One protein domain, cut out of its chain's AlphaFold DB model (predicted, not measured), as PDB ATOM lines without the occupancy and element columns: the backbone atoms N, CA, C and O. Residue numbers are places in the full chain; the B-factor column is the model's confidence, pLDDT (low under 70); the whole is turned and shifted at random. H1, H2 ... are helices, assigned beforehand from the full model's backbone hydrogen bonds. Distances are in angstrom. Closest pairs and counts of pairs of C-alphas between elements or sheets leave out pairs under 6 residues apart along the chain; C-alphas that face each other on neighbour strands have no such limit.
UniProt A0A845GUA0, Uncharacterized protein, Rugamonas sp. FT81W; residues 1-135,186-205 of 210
ATOM      1  N   MET A   1      36.347  49.873  97.092       94.12
ATOM      2  CA  MET A   1      36.942  50.444  95.853       94.12
ATOM      3  C   MET A   1      36.349  51.802  95.452       94.12
ATOM      4  O   MET A   1      37.128  52.692  95.138       94.12
ATOM      5  N   PHE A   2      35.027  51.987  95.467       98.19
ATOM      6  CA  PHE A   2      34.313  53.159  94.935       98.19
ATOM      7  C   PHE A   2      33.899  54.195  95.990       98.19
ATOM      8  O   PHE A   2      33.204  55.148  95.663       98.19
ATOM      9  N   LYS A   3      34.306  54.054  97.260       97.88
ATOM     10  CA  LYS A   3      33.912  54.981  98.345       97.88
ATOM     11  C   LYS A   3      34.198  56.457  98.022       97.88
ATOM     12  O   LYS A   3      33.338  57.301  98.251       97.88
ATOM     13  N   GLY A   4      35.373  56.756  97.458       98.19
ATOM     14  CA  GLY A   4      35.725  58.111  97.010       98.19
ATOM     15  C   GLY A   4      34.851  58.587  95.847       98.19
ATOM     16  O   GLY A   4      34.274  59.669  95.906       98.19
ATOM     17  N   THR A   5      34.666  57.734  94.842       98.56
ATOM     18  CA  THR A   5      33.801  57.987  93.682       98.56
ATOM     19  C   THR A   5      32.347  58.236  94.073       98.56
ATOM     20  O   THR A   5      31.702  59.111  93.508       98.56
ATOM     21  N   ILE A   6      31.830  57.498  95.059       98.75
ATOM     22  CA  ILE A   6      30.483  57.674  95.610       98.75
ATOM     23  C   ILE A   6      30.351  59.058  96.245       98.75
ATOM     24  O   ILE A   6      29.412  59.775  95.923       98.75
ATOM     25  N   ALA A   7      31.306  59.466  97.084       98.56
ATOM     26  CA  ALA A   7      31.282  60.791  97.697       98.56
ATOM     27  C   ALA A   7      31.343  61.916  96.646       98.56
ATOM     28  O   ALA A   7      30.621  62.907  96.754       98.56
ATOM     29  N   LEU A   8      32.156  61.736  95.600       98.31
ATOM     30  CA  LEU A   8      32.240  62.670  94.477       98.31
ATOM     31  C   LEU A   8      30.926  62.725  93.678       98.31
ATOM     32  O   LEU A   8      30.483  63.801  93.273       98.31
ATOM     33  N   PHE A   9      30.272  61.579  93.480       98.50
ATOM     34  CA  PHE A   9      28.955  61.516  92.853       98.50
ATOM     35  C   PHE A   9      27.883  62.199  93.712       98.50
ATOM     36  O   PHE A   9      27.045  62.916  93.174       98.50
ATOM     37  N   ASP A  10      27.930  62.047  95.037       98.56
ATOM     38  CA  ASP A  10      27.004  62.702  95.967       98.56
ATOM     39  C   ASP A  10      27.181  64.240  95.969       98.56
ATOM     40  O   ASP A  10      26.226  64.991  96.181       98.56
ATOM     41  N   GLU A  11      28.393  64.747  95.722       98.19
ATOM     42  CA  GLU A  11      28.638  66.178  95.487       98.19
ATOM     43  C   GLU A  11      28.033  66.647  94.160       98.19
ATOM     44  O   GLU A  11      27.276  67.621  94.136       98.19
ATOM     45  N   TYR A  12      28.302  65.916  93.074       97.81
ATOM     46  CA  TYR A  12      27.698  66.167  91.766       97.81
ATOM     47  C   TYR A  12      26.167  66.179  91.838       97.81
ATOM     48  O   TYR A  12      25.540  67.123  91.358       97.81
ATOM     49  N   TYR A  13      25.569  65.179  92.490       98.00
ATOM     50  CA  TYR A  13      24.124  65.054  92.654       98.00
ATOM     51  C   TYR A  13      23.538  66.297  93.320       98.00
ATOM     52  O   TYR A  13      22.616  66.901  92.781       98.00
ATOM     53  N   ARG A  14      24.098  66.713  94.466       97.88
ATOM     54  CA  ARG A  14      23.608  67.881  95.215       97.88
ATOM     55  C   ARG A  14      23.688  69.163  94.394       97.88
ATOM     56  O   ARG A  14      22.756  69.961  94.438       97.88
ATOM     57  N   LYS A  15      24.773  69.345  93.634       96.06
ATOM     58  CA  LYS A  15      24.935  70.497  92.740       96.06
ATOM     59  C   LYS A  15      23.879  70.491  91.632       96.06
ATOM     60  O   LYS A  15      23.172  71.477  91.462       96.06
ATOM     61  N   MET A  16      23.742  69.384  90.898       96.12
ATOM     62  CA  MET A  16      22.781  69.295  89.791       96.12
ATOM     63  C   MET A  16      21.334  69.432  90.271       96.12
ATOM     64  O   MET A  16      20.547  70.116  89.626       96.12
ATOM     65  N   ASP A  17      20.992  68.827  91.408       96.56
ATOM     66  CA  ASP A  17      19.651  68.913  91.986       96.56
ATOM     67  C   ASP A  17      19.264  70.345  92.383       96.56
ATOM     68  O   ASP A  17      18.117  70.755  92.197       96.56
ATOM     69  N   ALA A  18      20.229  71.118  92.891       96.06
ATOM     70  CA  ALA A  18      20.020  72.510  93.271       96.06
ATOM     71  C   ALA A  18      19.985  73.465  92.066       96.06
ATOM     72  O   ALA A  18      19.234  74.441  92.081       96.06
ATOM     73  N   GLU A  19      20.809  73.217  91.045       94.81
ATOM     74  CA  GLU A  19      21.116  74.215  90.012       94.81
ATOM     75  C   GLU A  19      20.479  73.934  88.646       94.81
ATOM     76  O   GLU A  19      20.325  74.866  87.860       94.81
ATOM     77  N   GLN A  20      20.128  72.685  88.322       93.19
ATOM     78  CA  GLN A  20      19.817  72.291  86.944       93.19
ATOM     79  C   GLN A  20      18.361  71.838  86.758       93.19
ATOM     80  O   GLN A  20      17.990  70.715  87.124       93.19
ATOM     81  N   PRO A  21      17.513  72.663  86.112       92.44
ATOM     82  CA  PRO A  21      16.189  72.238  85.679       92.44
ATOM     83  C   PRO A  21      16.272  71.016  84.754       92.44
ATOM     84  O   PRO A  21      17.066  70.977  83.819       92.44
ATOM     85  N   GLY A  22      15.424  70.015  84.995       91.62
ATOM     86  CA  GLY A  22      15.401  68.786  84.192       91.62
ATOM     87  C   GLY A  22      16.408  67.715  84.620       91.62
ATOM     88  O   GLY A  22      16.471  66.669  83.972       91.62
ATOM     89  N   PHE A  23      17.148  67.927  85.715       96.25
ATOM     90  CA  PHE A  23      17.928  66.865  86.345       96.25
ATOM     91  C   PHE A  23      17.018  65.708  86.783       96.25
ATOM     92  O   PHE A  23      16.037  65.898  87.511       96.25
ATOM     93  N   ASN A  24      17.329  64.494  86.328       97.62
ATOM     94  CA  ASN A  24      16.534  63.311  86.641       97.62
ATOM     95  C   ASN A  24      17.034  62.647  87.928       97.62
ATOM     96  O   ASN A  24      17.982  61.857  87.917       97.62
ATOM     97  N   ARG A  25      16.349  62.950  89.032       97.44
ATOM     98  CA  ARG A  25      16.671  62.430  90.366       97.44
ATOM     99  C   ARG A  25      16.628  60.909  90.428       97.44
ATOM    100  O   ARG A  25      17.523  60.322  91.022       97.44
ATOM    101  N   ASP A  26      15.635  60.280  89.806       98.25
ATOM    102  CA  ASP A  26      15.428  58.833  89.905       98.25
ATOM    103  C   ASP A  26      16.564  58.064  89.226       98.25
ATOM    104  O   ASP A  26      17.139  57.147  89.811       98.25
ATOM    105  N   LEU A  27      16.958  58.482  88.017       98.25
ATOM    106  CA  LEU A  27      18.082  57.859  87.315       98.25
ATOM    107  C   LEU A  27      19.426  58.158  87.988       98.25
ATOM    108  O   LEU A  27      20.302  57.295  88.007       98.25
ATOM    109  N   ALA A  28      19.596  59.345  88.574       98.31
ATOM    110  CA  ALA A  28      20.791  59.648  89.352       98.31
ATOM    111  C   ALA A  28      20.865  58.812  90.647       98.31
ATOM    112  O   ALA A  28      21.940  58.328  91.002       98.31
ATOM    113  N   MET A  29      19.730  58.569  91.308       98.44
ATOM    114  CA  MET A  29      19.640  57.656  92.451       98.44
ATOM    115  C   MET A  29      19.929  56.207  92.049       98.44
ATOM    116  O   MET A  29      20.643  55.518  92.777       98.44
ATOM    117  N   GLU A  30      19.463  55.758  90.877       98.62
ATOM    118  CA  GLU A  30      19.821  54.439  90.341       98.62
ATOM    119  C   GLU A  30      21.342  54.325  90.158       98.62
ATOM    120  O   GLU A  30      21.942  53.368  90.640       98.62
ATOM    121  N   VAL A  31      21.996  55.315  89.532       98.50
ATOM    122  CA  VAL A  31      23.466  55.336  89.394       98.50
ATOM    123  C   VAL A  31      24.138  55.217  90.757       98.50
ATOM    124  O   VAL A  31      25.028  54.385  90.940       98.50
ATOM    125  N   ARG A  32      23.684  56.000  91.737       98.56
ATOM    126  CA  ARG A  32      24.234  55.970  93.089       98.56
ATOM    127  C   ARG A  32      24.065  54.602  93.760       98.56
ATOM    128  O   ARG A  32      25.001  54.127  94.406       98.56
ATOM    129  N   GLU A  33      22.917  53.949  93.623       98.75
ATOM    130  CA  GLU A  33      22.705  52.586  94.131       98.75
ATOM    131  C   GLU A  33      23.647  51.586  93.443       98.75
ATOM    132  O   GLU A  33      24.298  50.777  94.110       98.75
ATOM    133  N   ARG A  34      23.787  51.676  92.113       98.75
ATOM    134  CA  ARG A  34      24.681  50.795  91.353       98.75
ATOM    135  C   ARG A  34      26.138  50.976  91.772       98.75
ATOM    136  O   ARG A  34      26.819  49.973  91.933       98.75
ATOM    137  N   LEU A  35      26.611  52.192  92.057       98.69
ATOM    138  CA  LEU A  35      27.970  52.405  92.585       98.69
ATOM    139  C   LEU A  35      28.203  51.692  93.926       98.69
ATOM    140  O   LEU A  35      29.259  51.100  94.133       98.69
ATOM    141  N   GLN A  36      27.208  51.699  94.816       98.62
ATOM    142  CA  GLN A  36      27.251  50.945  96.074       98.62
ATOM    143  C   GLN A  36      27.342  49.436  95.837       98.62
ATOM    144  O   GLN A  36      28.123  48.746  96.489       98.62
ATOM    145  N   GLN A  37      26.554  48.925  94.894       98.75
ATOM    146  CA  GLN A  37      26.580  47.510  94.538       98.75
ATOM    147  C   GLN A  37      27.911  47.117  93.900       98.75
ATOM    148  O   GLN A  37      28.454  46.080  94.258       98.75
ATOM    149  N   LEU A  38      28.469  47.942  93.012       98.75
ATOM    150  CA  LEU A  38      29.786  47.705  92.417       98.75
ATOM    151  C   LEU A  38      30.885  47.669  93.489       98.75
ATOM    152  O   LEU A  38      31.757  46.804  93.428       98.75
ATOM    153  N   ASP A  39      30.819  48.546  94.497       98.62
ATOM    154  CA  ASP A  39      31.736  48.529  95.643       98.62
ATOM    155  C   ASP A  39      31.667  47.209  96.411       98.62
ATOM    156  O   ASP A  39      32.686  46.535  96.572       98.62
ATOM    157  N   TYR A  40      30.454  46.812  96.798       98.62
ATOM    158  CA  TYR A  40      30.204  45.554  97.493       98.62
ATOM    159  C   TYR A  40      30.682  44.344  96.681       98.62
ATOM    160  O   TYR A  40      31.351  43.463  97.213       98.62
ATOM    161  N   ILE A  41      30.373  44.310  95.382       98.62
ATOM    162  CA  ILE A  41      30.738  43.207  94.490       98.62
ATOM    163  C   ILE A  41      32.258  43.055  94.402       98.62
ATOM    164  O   ILE A  41      32.759  41.938  94.511       98.62
ATOM    165  N   VAL A  42      33.004  44.152  94.235       98.56
ATOM    166  CA  VAL A  42      34.473  44.096  94.155       98.56
ATOM    167  C   VAL A  42      35.086  43.660  95.486       98.56
ATOM    168  O   VAL A  42      36.018  42.857  95.490       98.56
ATOM    169  N   GLU A  43      34.582  44.165  96.616       98.25
ATOM    170  CA  GLU A  43      35.051  43.741  97.941       98.25
ATOM    171  C   GLU A  43      34.778  42.245  98.164       98.25
ATOM    172  O   GLU A  43      35.697  41.493  98.497       98.25
ATOM    173  N   ARG A  44      33.565  41.780  97.850       98.44
ATOM    174  CA  ARG A  44      33.183  40.372  97.981       98.44
ATOM    175  C   ARG A  44      33.968  39.453  97.042       98.44
ATOM    176  O   ARG A  44      34.354  38.356  97.445       98.44
ATOM    177  N   ALA A  45      34.248  39.885  95.814       98.31
ATOM    178  CA  ALA A  45      35.053  39.114  94.867       98.31
ATOM    179  C   ALA A  45      36.472  38.845  95.398       98.31
ATOM    180  O   ALA A  45      36.976  37.734  95.246       98.31
ATOM    181  N   ARG A  46      37.083  39.814  96.096       97.88
ATOM    182  CA  ARG A  46      38.413  39.648  96.714       97.88
ATOM    183  C   ARG A  46      38.416  38.595  97.815       97.88
ATOM    184  O   ARG A  46      39.328  37.772  97.879       97.88
ATOM    185  N   GLU A  47      37.392  38.601  98.664       97.56
ATOM    186  CA  GLU A  47      37.222  37.585  99.711       97.56
ATOM    187  C   GLU A  47      37.072  36.186  99.104       97.56
ATOM    188  O   GLU A  47      37.715  35.231  99.541       97.56
ATOM    189  N   LEU A  48      36.252  36.068  98.061       98.25
ATOM    190  CA  LEU A  48      35.998  34.801  97.382       98.25
ATOM    191  C   LEU A  48      37.229  34.286  96.629       98.25
ATOM    192  O   LEU A  48      37.521  33.095  96.703       98.25
ATOM    193  N   GLU A  49      37.999  35.152  95.966       97.12
ATOM    194  CA  GLU A  49      39.284  34.762  95.368       97.12
ATOM    195  C   GLU A  49      40.261  34.226  96.408       97.12
ATOM    196  O   GLU A  49      40.993  33.270  96.136       97.12
ATOM    197  N   HIS A  50      40.257  34.796  97.615       94.88
ATOM    198  CA  HIS A  50      41.062  34.265  98.701       94.88
ATOM    199  C   HIS A  50      40.640  32.829  99.048       94.88
ATOM    200  O   HIS A  50      41.500  31.976  99.238       94.88
ATOM    201  N   LEU A  51      39.350  32.501  99.061       95.62
ATOM    202  CA  LEU A  51      38.903  31.123  99.301       95.62
ATOM    203  C   LEU A  51      39.265  30.185  98.142       95.62
ATOM    204  O   LEU A  51      39.855  29.130  98.362       95.62
ATOM    205  N   VAL A  52      39.004  30.598  96.900       96.44
ATOM    206  CA  VAL A  52      39.308  29.799  95.698       96.44
ATOM    207  C   VAL A  52      40.816  29.541  95.550       96.44
ATOM    208  O   VAL A  52      41.231  28.493  95.059       96.44
ATOM    209  N   GLY A  53      41.661  30.463  96.019       95.19
ATOM    210  CA  GLY A  53      43.119  30.330  96.007       95.19
ATOM    211  C   GLY A  53      43.715  29.426  97.095       95.19
ATOM    212  O   GLY A  53      44.942  29.319  97.166       95.19
ATOM    213  N   LEU A  54      42.902  28.790  97.951       94.19
ATOM    214  CA  LEU A  54      43.377  27.966  99.071       94.19
ATOM    215  C   LEU A  54      44.351  26.842  98.662       94.19
ATOM    216  O   LEU A  54      45.399  26.738  99.302       94.19
ATOM    217  N   PRO A  55      44.111  26.041  97.602       93.38
ATOM    218  CA  PRO A  55      45.010  24.944  97.250       93.38
ATOM    219  C   PRO A  55      46.380  25.462  96.833       93.38
ATOM    220  O   PRO A  55      47.403  24.898  97.206       93.38
ATOM    221  N   ARG A  56      46.404  26.589  96.109       92.88
ATOM    222  CA  ARG A  56      47.647  27.257  95.726       92.88
ATOM    223  C   ARG A  56      48.394  27.772  96.953       92.88
ATOM    224  O   ARG A  56      49.608  27.641  96.991       92.88
ATOM    225  N   ARG A  57      47.704  28.328  97.955       93.56
ATOM    226  CA  ARG A  57      48.353  28.747  99.209       93.56
ATOM    227  C   ARG A  57      48.958  27.570  99.960       93.56
ATOM    228  O   ARG A  57      50.154  27.596 100.213       93.56
ATOM    229  N   LYS A  58      48.171  26.520 100.214       94.81
ATOM    230  CA  LYS A  58      48.663  25.301 100.873       94.81
ATOM    231  C   LYS A  58      49.843  24.689 100.118       94.81
ATOM    232  O   LYS A  58      50.806  24.250 100.728       94.81
ATOM    233  N   PHE A  59      49.794  24.697  98.784       94.19
ATOM    234  CA  PHE A  59      50.922  24.278  97.958       94.19
ATOM    235  C   PHE A  59      52.176  25.119  98.210       94.19
ATOM    236  O   PHE A  59      53.239  24.551  98.432       94.19
ATOM    237  N   MET A  60      52.059  26.450  98.170       93.75
ATOM    238  CA  MET A  60      53.192  27.354  98.389       93.75
ATOM    239  C   MET A  60      53.775  27.191  99.796       93.75
ATOM    240  O   MET A  60      54.986  27.091  99.931       93.75
ATOM    241  N   GLU A  61      52.929  27.076 100.820       94.50
ATOM    242  CA  GLU A  61      53.349  26.836 102.207       94.50
ATOM    243  C   GLU A  61      54.108  25.506 102.348       94.50
ATOM    244  O   GLU A  61      55.199  25.463 102.921       94.50
ATOM    245  N   SER A  62      53.579  24.423 101.769       94.50
ATOM    246  CA  SER A  62      54.253  23.120 101.759       94.50
ATOM    247  C   SER A  62      55.558  23.142 100.956       94.50
ATOM    248  O   SER A  62      56.535  22.514 101.360       94.50
ATOM    249  N   TYR A  63      55.601  23.874  99.839       95.00
ATOM    250  CA  TYR A  63      56.808  24.055  99.031       95.00
ATOM    251  C   TYR A  63      57.894  24.811  99.806       95.00
ATOM    252  O   TYR A  63      59.043  24.379  99.819       95.00
ATOM    253  N   GLU A  64      57.543  25.904 100.485       95.25
ATOM    254  CA  GLU A  64      58.471  26.685 101.311       95.25
ATOM    255  C   GLU A  64      59.023  25.860 102.481       95.25
ATOM    256  O   GLU A  64      60.226  25.892 102.758       95.25
ATOM    257  N   ALA A  65      58.171  25.069 103.138       95.00
ATOM    258  CA  ALA A  65      58.589  24.164 104.204       95.00
ATOM    259  C   ALA A  65      59.566  23.088 103.698       95.00
ATOM    260  O   ALA A  65      60.607  22.853 104.318       95.00
ATOM    261  N   GLU A  66      59.268  22.469 102.554       95.88
ATOM    262  CA  GLU A  66      60.139  21.479 101.915       95.88
ATOM    263  C   GLU A  66      61.458  22.100 101.443       95.88
ATOM    264  O   GLU A  66      62.524  21.520 101.645       95.88
ATOM    265  N   GLN A  67      61.418  23.305 100.873       96.19
ATOM    266  CA  GLN A  67      62.615  24.039 100.476       96.19
ATOM    267  C   GLN A  67      63.525  24.296 101.676       96.19
ATOM    268  O   GLN A  67      64.729  24.047 101.603       96.19
ATOM    269  N   LYS A  68      62.956  24.740 102.800       97.00
ATOM    270  CA  LYS A  68      63.704  24.957 104.038       97.00
ATOM    271  C   LYS A  68      64.333  23.659 104.556       97.00
ATOM    272  O   LYS A  68      65.529  23.641 104.842       97.00
ATOM    273  N   ALA A  69      63.566  22.571 104.616       96.31
ATOM    274  CA  ALA A  69      64.062  21.267 105.059       96.31
ATOM    275  C   ALA A  69      65.168  20.717 104.141       96.31
ATOM    276  O   ALA A  69      66.147  20.140 104.615       96.31
ATOM    277  N   ALA A  70      65.038  20.911 102.828       97.06
ATOM    278  CA  ALA A  70      66.029  20.490 101.848       97.06
ATOM    279  C   ALA A  70      67.358  21.241 102.016       97.06
ATOM    280  O   ALA A  70      68.419  20.615 102.021       97.06
ATOM    281  N   VAL A  71      67.303  22.560 102.247       97.75
ATOM    282  CA  VAL A  71      68.485  23.385 102.548       97.75
ATOM    283  C   VAL A  71      69.176  22.911 103.828       97.75
ATOM    284  O   VAL A  71      70.388  22.698 103.818       97.75
ATOM    285  N   GLU A  72      68.422  22.681 104.907       97.38
ATOM    286  CA  GLU A  72      68.961  22.169 106.179       97.38
ATOM    287  C   GLU A  72      69.640  20.797 106.019       97.38
ATOM    288  O   GLU A  72      70.618  20.498 106.703       97.38
ATOM    289  N   GLN A  73      69.159  19.981 105.080       97.31
ATOM    290  CA  GLN A  73      69.682  18.645 104.787       97.31
ATOM    291  C   GLN A  73      70.715  18.624 103.646       97.31
ATOM    292  O   GLN A  73      71.171  17.544 103.273       97.31
ATOM    293  N   CYS A  74      71.088  19.783 103.086       97.19
ATOM    294  CA  CYS A  74      71.982  19.893 101.924       97.19
ATOM    295  C   CYS A  74      71.546  19.017 100.732       97.19
ATOM    296  O   CYS A  74      72.377  18.410 100.054       97.19
ATOM    297  N   ARG A  75      70.236  18.951 100.475       97.19
ATOM    298  CA  ARG A  75      69.638  18.244  99.334       97.19
ATOM    299  C   ARG A  75      68.787  19.185  98.487       97.19
ATOM    300  O   ARG A  75      68.455  20.290  98.905       97.19
ATOM    301  N   GLU A  76      68.390  18.719  97.309       95.00
ATOM    302  CA  GLU A  76      67.401  19.421  96.491       95.00
ATOM    303  C   GLU A  76      65.976  19.212  97.044       95.00
ATOM    304  O   GLU A  76      65.672  18.138  97.585       95.00
ATOM    305  N   PRO A  77      65.094  20.225  96.938       93.88
ATOM    306  CA  PRO A  77      63.691  20.085  97.310       93.88
ATOM    307  C   PRO A  77      62.979  19.112  96.368       93.88
ATOM    308  O   PRO A  77      63.128  19.180  95.148       93.88
ATOM    309  N   SER A  78      62.181  18.210  96.934       93.94
ATOM    310  CA  SER A  78      61.447  17.206  96.168       93.94
ATOM    311  C   SER A  78      59.998  17.628  95.969       93.94
ATOM    312  O   SER A  78      59.222  17.700  96.920       93.94
ATOM    313  N   MET A  79      59.583  17.807  94.713       90.94
ATOM    314  CA  MET A  79      58.174  18.058  94.383       90.94
ATOM    315  C   MET A  79      57.259  16.902  94.803       90.94
ATOM    316  O   MET A  79      56.101  17.125  95.137       90.94
ATOM    317  N   ALA A  80      57.781  15.672  94.822       90.06
ATOM    318  CA  ALA A  80      57.030  14.496  95.252       90.06
ATOM    319  C   ALA A  80      56.755  14.479  96.767       90.06
ATOM    320  O   ALA A  80      55.877  13.743  97.210       90.06
ATOM    321  N   ALA A  81      57.489  15.271  97.557       83.50
ATOM    322  CA  ALA A  81      57.261  15.405  98.994       83.50
ATOM    323  C   ALA A  81      56.125  16.387  99.332       83.50
ATOM    324  O   ALA A  81      55.649  16.413 100.467       83.50
ATOM    325  N   ILE A  82      55.665  17.181  98.361       88.94
ATOM    326  CA  ILE A  82      54.610  18.173  98.565       88.94
ATOM    327  C   ILE A  82      53.260  17.477  98.453       88.94
ATOM    328  O   ILE A  82      52.750  17.241  97.359       88.94
ATOM    329  N   ASN A  83      52.674  17.159  99.604       87.88
ATOM    330  CA  ASN A  83      51.311  16.659  99.681       87.88
ATOM    331  C   ASN A  83      50.375  17.791 100.117       87.88
ATOM    332  O   ASN A  83      50.542  18.358 101.197       87.88
ATOM    333  N   ILE A  84      49.404  18.131  99.271       92.25
ATOM    334  CA  ILE A  84      48.344  19.072  99.630       92.25
ATOM    335  C   ILE A  84      47.132  18.245 100.034       92.25
ATOM    336  O   ILE A  84      46.448  17.688  99.175       92.25
ATOM    337  N   ASP A  85      46.845  18.200 101.330       93.44
ATOM    338  CA  ASP A  85      45.589  17.631 101.794       93.44
ATOM    339  C   ASP A  85      44.486  18.697 101.737       93.44
ATOM    340  O   ASP A  85      44.569  19.756 102.377       93.44
ATOM    341  N   ILE A  86      43.476  18.430 100.910       95.44
ATOM    342  CA  ILE A  86      42.262  19.235 100.802       95.44
ATOM    343  C   ILE A  86      41.113  18.372 101.303       95.44
ATOM    344  O   ILE A  86      40.731  17.383 100.665       95.44
ATOM    345  N   THR A  87      40.548  18.789 102.429       96.19
ATOM    346  CA  THR A  87      39.399  18.123 103.041       96.19
ATOM    347  C   THR A  87      38.166  18.233 102.145       96.19
ATOM    348  O   THR A  87      38.075  19.102 101.277       96.19
ATOM    349  N   GLU A  88      37.191  17.347 102.339       96.44
ATOM    350  CA  GLU A  88      35.958  17.399 101.550       96.44
ATOM    351  C   GLU A  88      35.157  18.685 101.804       96.44
ATOM    352  O   GLU A  88      34.643  19.278 100.856       96.44
ATOM    353  N   ASP A  89      35.141  19.172 103.047       97.06
ATOM    354  CA  ASP A  89      34.504  20.441 103.410       97.06
ATOM    355  C   ASP A  89      35.163  21.622 102.678       97.06
ATOM    356  O   ASP A  89      34.472  22.426 102.051       97.06
ATOM    357  N   GLU A  90      36.499  21.677 102.631       95.81
ATOM    358  CA  GLU A  90      37.224  22.706 101.870       95.81
ATOM    359  C   GLU A  90      36.904  22.644 100.371       95.81
ATOM    360  O   GLU A  90      36.753  23.684  99.728       95.81
ATOM    361  N   LYS A  91      36.758  21.447  99.781       96.12
ATOM    362  CA  LYS A  91      36.342  21.329  98.370       96.12
ATOM    363  C   LYS A  91      34.953  21.911  98.143       96.12
ATOM    364  O   LYS A  91      34.744  22.601  97.143       96.12
ATOM    365  N   GLN A  92      34.013  21.642  99.047       97.25
ATOM    366  CA  GLN A  92      32.653  22.170  98.952       97.25
ATOM    367  C   GLN A  92      32.639  23.695  99.081       97.25
ATOM    368  O   GLN A  92      32.016  24.374  98.259       97.25
ATOM    369  N   GLU A  93      33.373  24.245 100.050       97.12
ATOM    370  CA  GLU A  93      33.506  25.691 100.233       97.12
ATOM    371  C   GLU A  93      34.143  26.370  99.019       97.12
ATOM    372  O   GLU A  93      33.617  27.370  98.530       97.12
ATOM    373  N   MET A  94      35.222  25.805  98.473       96.50
ATOM    374  CA  MET A  94      35.867  26.328  97.267       96.50
ATOM    375  C   MET A  94      34.957  26.266  96.044       96.50
ATOM    376  O   MET A  94      34.929  27.208  95.256       96.50
ATOM    377  N   SER A  95      34.200  25.178  95.879       96.88
ATOM    378  CA  SER A  95      33.237  25.035  94.783       96.88
ATOM    379  C   SER A  95      32.160  26.120  94.855       96.88
ATOM    380  O   SER A  95      31.915  26.833  93.877       96.88
ATOM    381  N   LYS A  96      31.586  26.331  96.048       98.31
ATOM    382  CA  LYS A  96      30.621  27.406  96.298       98.31
ATOM    383  C   LYS A  96      31.237  28.785  96.060       98.31
ATOM    384  O   LYS A  96      30.633  29.609  95.377       98.31
ATOM    385  N   ALA A  97      32.444  29.024  96.568       98.19
ATOM    386  CA  ALA A  97      33.137  30.293  96.395       98.19
ATOM    387  C   ALA A  97      33.454  30.577  94.921       98.19
ATOM    388  O   ALA A  97      33.276  31.702  94.466       98.19
ATOM    389  N   SER A  98      33.855  29.561  94.154       97.81
ATOM    390  CA  SER A  98      34.106  29.683  92.716       97.81
ATOM    391  C   SER A  98      32.833  30.032  91.947       97.81
ATOM    392  O   SER A  98      32.879  30.863  91.041       97.81
ATOM    393  N   PHE A  99      31.701  29.423  92.305       98.25
ATOM    394  CA  PHE A  99      30.406  29.760  91.718       98.25
ATOM    395  C   PHE A  99      30.002  31.208  92.031       98.25
ATOM    396  O   PHE A  99      29.676  31.965  91.115       98.25
ATOM    397  N   GLU A 100      30.063  31.615  93.304       98.62
ATOM    398  CA  GLU A 100      29.743  32.987  93.725       98.62
ATOM    399  C   GLU A 100      30.662  34.008  93.046       98.62
ATOM    400  O   GLU A 100      30.193  35.044  92.581       98.62
ATOM    401  N   LEU A 101      31.957  33.708  92.933       98.56
ATOM    402  CA  LEU A 101      32.938  34.589  92.308       98.56
ATOM    403  C   LEU A 101      32.610  34.844  90.836       98.56
ATOM    404  O   LEU A 101      32.647  35.994  90.389       98.56
ATOM    405  N   GLN A 102      32.244  33.799  90.091       98.50
ATOM    406  CA  GLN A 102      31.792  33.947  88.711       98.50
ATOM    407  C   GLN A 102      30.508  34.781  88.632       98.50
ATOM    408  O   GLN A 102      30.451  35.736  87.857       98.50
ATOM    409  N   LEU A 103      29.507  34.464  89.459       98.56
ATOM    410  CA  LEU A 103      28.237  35.191  89.502       98.56
ATOM    411  C   LEU A 103      28.450  36.688  89.762       98.56
ATOM    412  O   LEU A 103      27.895  37.532  89.055       98.56
ATOM    413  N   PHE A 104      29.270  37.029  90.754       98.69
ATOM    414  CA  PHE A 104      29.580  38.414  91.093       98.69
ATOM    415  C   PHE A 104      30.349  39.125  89.980       98.69
ATOM    416  O   PHE A 104      30.052  40.281  89.680       98.69
ATOM    417  N   THR A 105      31.272  38.428  89.318       98.69
ATOM    418  CA  THR A 105      32.034  38.980  88.190       98.69
ATOM    419  C   THR A 105      31.118  39.326  87.014       98.69
ATOM    420  O   THR A 105      31.186  40.432  86.486       98.69
ATOM    421  N   GLU A 106      30.208  38.431  86.624       98.56
ATOM    422  CA  GLU A 106      29.238  38.715  85.556       98.56
ATOM    423  C   GLU A 106      28.272  39.844  85.961       98.56
ATOM    424  O   GLU A 106      28.016  40.762  85.178       98.56
ATOM    425  N   THR A 107      27.794  39.828  87.210       98.75
ATOM    426  CA  THR A 107      26.898  40.860  87.763       98.75
ATOM    427  C   THR A 107      27.542  42.247  87.739       98.75
ATOM    428  O   THR A 107      26.881  43.220  87.367       98.75
ATOM    429  N   PHE A 108      28.837  42.347  88.070       98.81
ATOM    430  CA  PHE A 108      29.596  43.593  87.970       98.81
ATOM    431  C   PHE A 108      29.467  44.206  86.573       98.81
ATOM    432  O   PHE A 108      29.089  45.370  86.446       98.81
ATOM    433  N   TYR A 109      29.718  43.422  85.518       98.75
ATOM    434  CA  TYR A 109      29.683  43.928  84.145       98.75
ATOM    435  C   TYR A 109      28.287  44.394  83.721       98.75
ATOM    436  O   TYR A 109      28.170  45.412  83.036       98.75
ATOM    437  N   TYR A 110      27.223  43.718  84.162       98.75
ATOM    438  CA  TYR A 110      25.855  44.171  83.902       98.75
ATOM    439  C   TYR A 110      25.537  45.497  84.602       98.75
ATOM    440  O   TYR A 110      25.029  46.422  83.961       98.75
ATOM    441  N   PHE A 111      25.856  45.631  85.892       98.81
ATOM    442  CA  PHE A 111      25.580  46.858  86.650       98.81
ATOM    443  C   PHE A 111      26.447  48.036  86.204       98.81
ATOM    444  O   PHE A 111      25.941  49.152  86.049       98.81
ATOM    445  N   ALA A 112      27.727  47.797  85.929       98.75
ATOM    446  CA  ALA A 112      28.633  48.812  85.411       98.75
ATOM    447  C   ALA A 112      28.170  49.294  84.027       98.75
ATOM    448  O   ALA A 112      28.090  50.498  83.776       98.75
ATOM    449  N   PHE A 113      27.754  48.382  83.143       98.62
ATOM    450  CA  PHE A 113      27.230  48.767  81.835       98.62
ATOM    451  C   PHE A 113      25.907  49.533  81.927       98.62
ATOM    452  O   PHE A 113      25.741  50.537  81.234       98.62
ATOM    453  N   ARG A 114      24.981  49.125  82.806       98.31
ATOM    454  CA  ARG A 114      23.741  49.877  83.053       98.31
ATOM    455  C   ARG A 114      24.043  51.299  83.527       98.31
ATOM    456  O   ARG A 114      23.468  52.253  83.007       98.31
ATOM    457  N   THR A 115      24.988  51.442  84.450       98.56
ATOM    458  CA  THR A 115      25.448  52.750  84.932       98.56
ATOM    459  C   THR A 115      25.993  53.590  83.778       98.56
ATOM    460  O   THR A 115      25.545  54.714  83.565       98.56
ATOM    461  N   ARG A 116      26.870  53.011  82.945       98.25
ATOM    462  CA  ARG A 116      27.384  53.645  81.720       98.25
ATOM    463  C   ARG A 116      26.258  54.110  80.792       98.25
ATOM    464  O   ARG A 116      26.315  55.230  80.295       98.25
ATOM    465  N   GLN A 117      25.233  53.287  80.559       97.94
ATOM    466  CA  GLN A 117      24.101  53.650  79.699       97.94
ATOM    467  C   GLN A 117      23.322  54.857  80.225       97.94
ATOM    468  O   GLN A 117      22.929  55.706  79.429       97.94
ATOM    469  N   ILE A 118      23.096  54.942  81.541       98.31
ATOM    470  CA  ILE A 118      22.419  56.094  82.148       98.31
ATOM    471  C   ILE A 118      23.268  57.354  81.955       98.31
ATOM    472  O   ILE A 118      22.766  58.349  81.441       98.31
ATOM    473  N   LEU A 119      24.555  57.286  82.304       97.81
ATOM    474  CA  LEU A 119      25.479  58.423  82.254       97.81
ATOM    475  C   LEU A 119      25.705  58.960  80.830       97.81
ATOM    476  O   LEU A 119      25.822  60.166  80.633       97.81
ATOM    477  N   GLN A 120      25.747  58.076  79.831       96.38
ATOM    478  CA  GLN A 120      25.957  58.464  78.433       96.38
ATOM    479  C   GLN A 120      24.697  58.946  77.718       96.38
ATOM    480  O   GLN A 120      24.798  59.567  76.659       96.38
ATOM    481  N   ASN A 121      23.507  58.631  78.228       95.88
ATOM    482  CA  ASN A 121      22.277  58.946  77.523       95.88
ATOM    483  C   ASN A 121      21.915  60.429  77.724       95.88
ATOM    484  O   ASN A 121      21.484  60.803  78.815       95.88
ATOM    485  N   PRO A 122      21.965  61.279  76.680       91.38
ATOM    486  CA  PRO A 122      21.635  62.700  76.818       91.38
ATOM    487  C   PRO A 122      20.177  62.934  77.239       91.38
ATOM    488  O   PRO A 122      19.845  63.992  77.763       91.38
ATOM    489  N   LYS A 123      19.296  61.944  77.039       93.75
ATOM    490  CA  LYS A 123      17.888  61.996  77.455       93.75
ATOM    491  C   LYS A 123      17.660  61.503  78.884       93.75
ATOM    492  O   LYS A 123      16.541  61.608  79.372       93.75
ATOM    493  N   ALA A 124      18.674  60.945  79.546       93.31
ATOM    494  CA  ALA A 124      18.542  60.481  80.923       93.31
ATOM    495  C   ALA A 124      18.450  61.638  81.925       93.31
ATOM    496  O   ALA A 124      18.050  61.402  83.054       93.31
ATOM    497  N   GLY A 125      18.803  62.870  81.545       89.44
ATOM    498  CA  GLY A 125      18.772  64.012  82.466       89.44
ATOM    499  C   GLY A 125      19.860  63.958  83.543       89.44
ATOM    500  O   GLY A 125      19.751  64.653  84.544       89.44
ATOM    501  N   VAL A 126      20.907  63.147  83.347       92.38
ATOM    502  CA  VAL A 126      22.134  63.159  84.156       92.38
ATOM    503  C   VAL A 126      23.179  63.980  83.392       92.38
ATOM    504  O   VAL A 126      23.866  63.488  82.498       92.38
ATOM    505  N   LEU A 127      23.199  65.286  83.657       92.62
ATOM    506  CA  LEU A 127      23.855  66.293  82.818       92.62
ATOM    507  C   LEU A 127      25.380  66.320  82.995       92.62
ATOM    508  O   LEU A 127      25.893  66.052  84.073       92.62
ATOM    509  N   GLY A 128      26.117  66.670  81.937       93.25
ATOM    510  CA  GLY A 128      27.574  66.863  82.005       93.25
ATOM    511  C   GLY A 128      28.420  65.583  82.075       93.25
ATOM    512  O   GLY A 128      29.645  65.678  82.060       93.25
ATOM    513  N   LEU A 129      27.805  64.392  82.095       96.50
ATOM    514  CA  LEU A 129      28.508  63.104  82.233       96.50
ATOM    515  C   LEU A 129      28.543  62.258  80.947       96.50
ATOM    516  O   LEU A 129      29.048  61.138  80.959       96.50
ATOM    517  N   SER A 130      28.092  62.798  79.810       95.06
ATOM    518  CA  SER A 130      28.026  62.062  78.534       95.06
ATOM    519  C   SER A 130      29.390  61.636  77.975       95.06
ATOM    520  O   SER A 130      29.461  60.721  77.158       95.06
ATOM    521  N   GLY A 131      30.475  62.268  78.431       95.81
ATOM    522  CA  GLY A 131      31.852  61.891  78.103       95.81
ATOM    523  C   GLY A 131      32.398  60.701  78.902       95.81
ATOM    524  O   GLY A 131      33.584  60.387  78.771       95.81
ATOM    525  N   PHE A 132      31.588  60.080  79.766       98.19
ATOM    526  CA  PHE A 132      31.976  58.874  80.495       98.19
ATOM    527  C   PHE A 132      32.097  57.705  79.527       98.19
ATOM    528  O   PHE A 132      31.146  57.423  78.810       98.19
ATOM    529  N   GLU A 133      33.217  56.996  79.519       97.56
ATOM    530  CA  GLU A 133      33.407  55.765  78.750       97.56
ATOM    531  C   GLU A 133      34.239  54.806  79.596       97.56
ATOM    532  O   GLU A 133      35.094  55.254  80.342       97.56
ATOM    533  N   CYS A 134      33.977  53.506  79.489       97.69
ATOM    534  CA  CYS A 134      34.771  52.466  80.134       97.69
ATOM    535  C   CYS A 134      34.787  51.277  79.174       97.69
ATOM    536  O   CYS A 134      33.798  50.539  79.040       97.69
ATOM    537  N   LYS A 135      35.880  51.163  78.418       98.25
ATOM    538  CA  LYS A 135      35.990  50.222  77.304       98.25
ATOM    539  C   LYS A 135      36.046  48.796  77.815       98.25
ATOM    540  O   LYS A 135      35.384  47.957  77.212       98.25
ATOM    541  N   LEU A 186      38.430  41.670  86.344       98.56
ATOM    542  CA  LEU A 186      37.459  42.453  87.105       98.56
ATOM    543  C   LEU A 186      38.068  43.696  87.764       98.56
ATOM    544  O   LEU A 186      37.476  44.768  87.684       98.56
ATOM    545  N   TYR A 187      39.225  43.580  88.422       98.56
ATOM    546  CA  TYR A 187      39.816  44.693  89.170       98.56
ATOM    547  C   TYR A 187      40.377  45.763  88.245       98.56
ATOM    548  O   TYR A 187      40.108  46.938  88.472       98.56
ATOM    549  N   THR A 188      41.066  45.363  87.176       98.50
ATOM    550  CA  THR A 188      41.567  46.293  86.156       98.50
ATOM    551  C   THR A 188      40.414  47.078  85.530       98.50
ATOM    552  O   THR A 188      40.458  48.303  85.441       98.50
ATOM    553  N   ASN A 189      39.339  46.383  85.146       98.69
ATOM    554  CA  ASN A 189      38.169  47.016  84.536       98.69
ATOM    555  C   ASN A 189      37.388  47.883  85.540       98.69
ATOM    556  O   ASN A 189      36.785  48.884  85.157       98.69
ATOM    557  N   ALA A 190      37.390  47.524  86.828       98.69
ATOM    558  CA  ALA A 190      36.777  48.330  87.878       98.69
ATOM    559  C   ALA A 190      37.572  49.605  88.189       98.69
ATOM    560  O   ALA A 190      36.967  50.647  88.437       98.69
ATOM    561  N   GLU A 191      38.903  49.551  88.123       98.62
ATOM    562  CA  GLU A 191      39.768  50.731  88.213       98.62
ATOM    563  C   GLU A 191      39.574  51.662  87.013       98.62
ATOM    564  O   GLU A 191      39.352  52.849  87.225       98.62
ATOM    565  N   GLU A 192      39.536  51.132  85.781       98.62
ATOM    566  CA  GLU A 192      39.195  51.920  84.582       98.62
ATOM    567  C   GLU A 192      37.843  52.628  84.764       98.62
ATOM    568  O   GLU A 192      37.738  53.838  84.575       98.62
ATOM    569  N   PHE A 193      36.810  51.888  85.189       98.75
ATOM    570  CA  PHE A 193      35.481  52.448  85.432       98.75
ATOM    571  C   PHE A 193      35.514  53.583  86.462       98.75
ATOM    572  O   PHE A 193      34.903  54.632  86.249       98.75
ATOM    573  N   ARG A 194      36.210  53.367  87.586       98.69
ATOM    574  CA  ARG A 194      36.366  54.351  88.661       98.69
ATOM    575  C   ARG A 194      37.027  55.621  88.137       98.69
ATOM    576  O   ARG A 194      36.467  56.704  88.290       98.69
ATOM    577  N   ASP A 195      38.189  55.478  87.512       98.56
ATOM    578  CA  ASP A 195      39.039  56.596  87.113       98.56
ATOM    579  C   ASP A 195      38.358  57.444  86.032       98.56
ATOM    580  O   ASP A 195      38.358  58.678  86.106       98.56
ATOM    581  N   ASP A 196      37.694  56.803  85.064       98.56
ATOM    582  CA  ASP A 196      36.942  57.520  84.038       98.56
ATOM    583  C   ASP A 196      35.702  58.227  84.589       98.56
ATOM    584  O   ASP A 196      35.384  59.336  84.143       98.56
ATOM    585  N   LEU A 197      35.019  57.637  85.578       98.56
ATOM    586  CA  LEU A 197      33.873  58.270  86.227       98.56
ATOM    587  C   LEU A 197      34.315  59.479  87.057       98.56
ATOM    588  O   LEU A 197      33.748  60.565  86.929       98.56
ATOM    589  N   GLU A 198      35.361  59.327  87.867       98.56
ATOM    590  CA  GLU A 198      35.909  60.424  88.663       98.56
ATOM    591  C   GLU A 198      36.399  61.571  87.779       98.56
ATOM    592  O   GLU A 198      36.160  62.740  88.090       98.56
ATOM    593  N   ARG A 199      37.021  61.264  86.638       98.00
ATOM    594  CA  ARG A 199      37.443  62.268  85.656       98.00
ATOM    595  C   ARG A 199      36.263  63.105  85.157       98.00
ATOM    596  O   ARG A 199      36.358  64.335  85.150       98.00
ATOM    597  N   VAL A 200      35.161  62.481  84.734       97.81
ATOM    598  CA  VAL A 200      34.005  63.237  84.213       97.81
ATOM    599  C   VAL A 200      33.250  63.987  85.305       97.81
ATOM    600  O   VAL A 200      32.830  65.117  85.064       97.81
ATOM    601  N   LEU A 201      33.149  63.423  86.512       97.69
ATOM    602  CA  LEU A 201      32.537  64.093  87.659       97.69
ATOM    603  C   LEU A 201      33.321  65.352  88.035       97.69
ATOM    604  O   LEU A 201      32.744  66.432  88.134       97.69
ATOM    605  N   ASN A 202      34.646  65.242  88.151       97.38
ATOM    606  CA  ASN A 202      35.513  66.382  88.439       97.38
ATOM    607  C   ASN A 202      35.405  67.476  87.369       97.38
ATOM    608  O   ASN A 202      35.368  68.662  87.697       97.38
ATOM    609  N   ASN A 203      35.338  67.101  86.090       96.00
ATOM    610  CA  ASN A 203      35.141  68.067  85.011       96.00
ATOM    611  C   ASN A 203      33.775  68.765  85.121       96.00
ATOM    612  O   ASN A 203      33.712  69.989  85.020       96.00
ATOM    613  N   SER A 204      32.706  68.012  85.392       95.06
ATOM    614  CA  SER A 204      31.355  68.562  85.562       95.06
ATOM    615  C   SER A 204      31.214  69.444  86.807       95.06
ATOM    616  O   SER A 204      30.393  70.358  86.826       95.06
ATOM    617  N   LEU A 205      31.990  69.187  87.861       95.88
ATOM    618  CA  LEU A 205      31.992  70.014  89.069       95.88
ATOM    619  C   LEU A 205      32.754  71.330  88.858       95.88
ATOM    620  O   LEU A 205      32.286  72.371  89.323       95.88
TER     621      LEU A 205
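This is residues 1 to 135 and 186 to 205 of the 210 residues of an uncharacterized protein of Rugamonas sp. FT81W (UniProt A0A845GUA0). Two long helices, H2 and H4, lie side by side and run opposite ways, and H1 and H5 join them toward one end to make a loose, elongated bundle of four. At the other end H3 extends away from the bundle as an arm, and the long link of residues 73 to 87 folds back from it to H4. The printed part has 155 residues with five named helices, in the order H1 H2 H3 H4 H5, and no named strand; its class is all helix. It is only just extended, close to loose, with a radius of gyration of the C-alphas of 22.9 A. The C-alphas span 77 by 31 by 23 A, and H3 with its link makes one end of that length.

H1, residues 3 to 19, and H2, residues 25 to 52, form a helical hairpin, two touching helices that run opposite ways at a shallow tilt of 3 degrees. Their closest C-alphas are those of Ile 6 and Leu 35, 6.6 A apart. H3, residues 54 to 72, and H2 meet only through their link. H4, residues 88 to 120, touches H2 at a shallow tilt of 26 degrees, opposite ways; the closest C-alphas, of Val 52 and Met 94, are 5.1 A apart. H3 and H4 are close but not clearly touching, with the closest C-alphas, of Leu 54 and Met 94, 7.9 A apart, at a steep tilt of 57 degrees. H5, residues 186 to 205, touches H1 at a shallow tilt of 30 degrees, the same way; the closest C-alphas, of Thr 5 and Glu 198, are 6.0 A apart. H2 and H5 only just touch, with 3 pairs of C-alphas within 8 A, through residue 42 of H2 and residues 186 to 190 of H5; the closest, of Val 42 and Tyr 187, are 7.3 A apart. H4 and H5 also only just touch, with 3 pairs, through residues 105 to 112 of H4 and 186 to 193 of H5; the closest C-alphas, of Thr 105 and Leu 186, are 6.5 A apart. H1 and H3, H1 and H4, and H3 and H5 are apart. In H1, H2, H3, H4 and H5 every O i to N i+4 pair is within hydrogen-bond range.

H1 begins with C-alpha 3 at (33.912, 54.981, 98.345) and is 24.6 A long from first to last C-alpha. H2 is 40.1 A, H3 27.2 A and H4, the longest helix, 48.2 A. C-alpha 72, the last of H3, is at (68.961, 22.169, 106.179). H5 is 28.2 A long and ends with C-alpha 205 at (31.992, 70.014, 89.069).

The two C-alphas farthest apart, of Pro 21 and Cys 74, are 78.2 A from each other. Residues 136 to 185 are not printed, and C-alphas 135 and 186 are 12.6 A apart across this cut, which lies in the link from H4 to H5. The links from H1 to H2 and from H2 to H3 are tight; that from H3 to H4, 15 residues, is long. The mean pLDDT of the printed part is 96.6, and no printed residue is under 70.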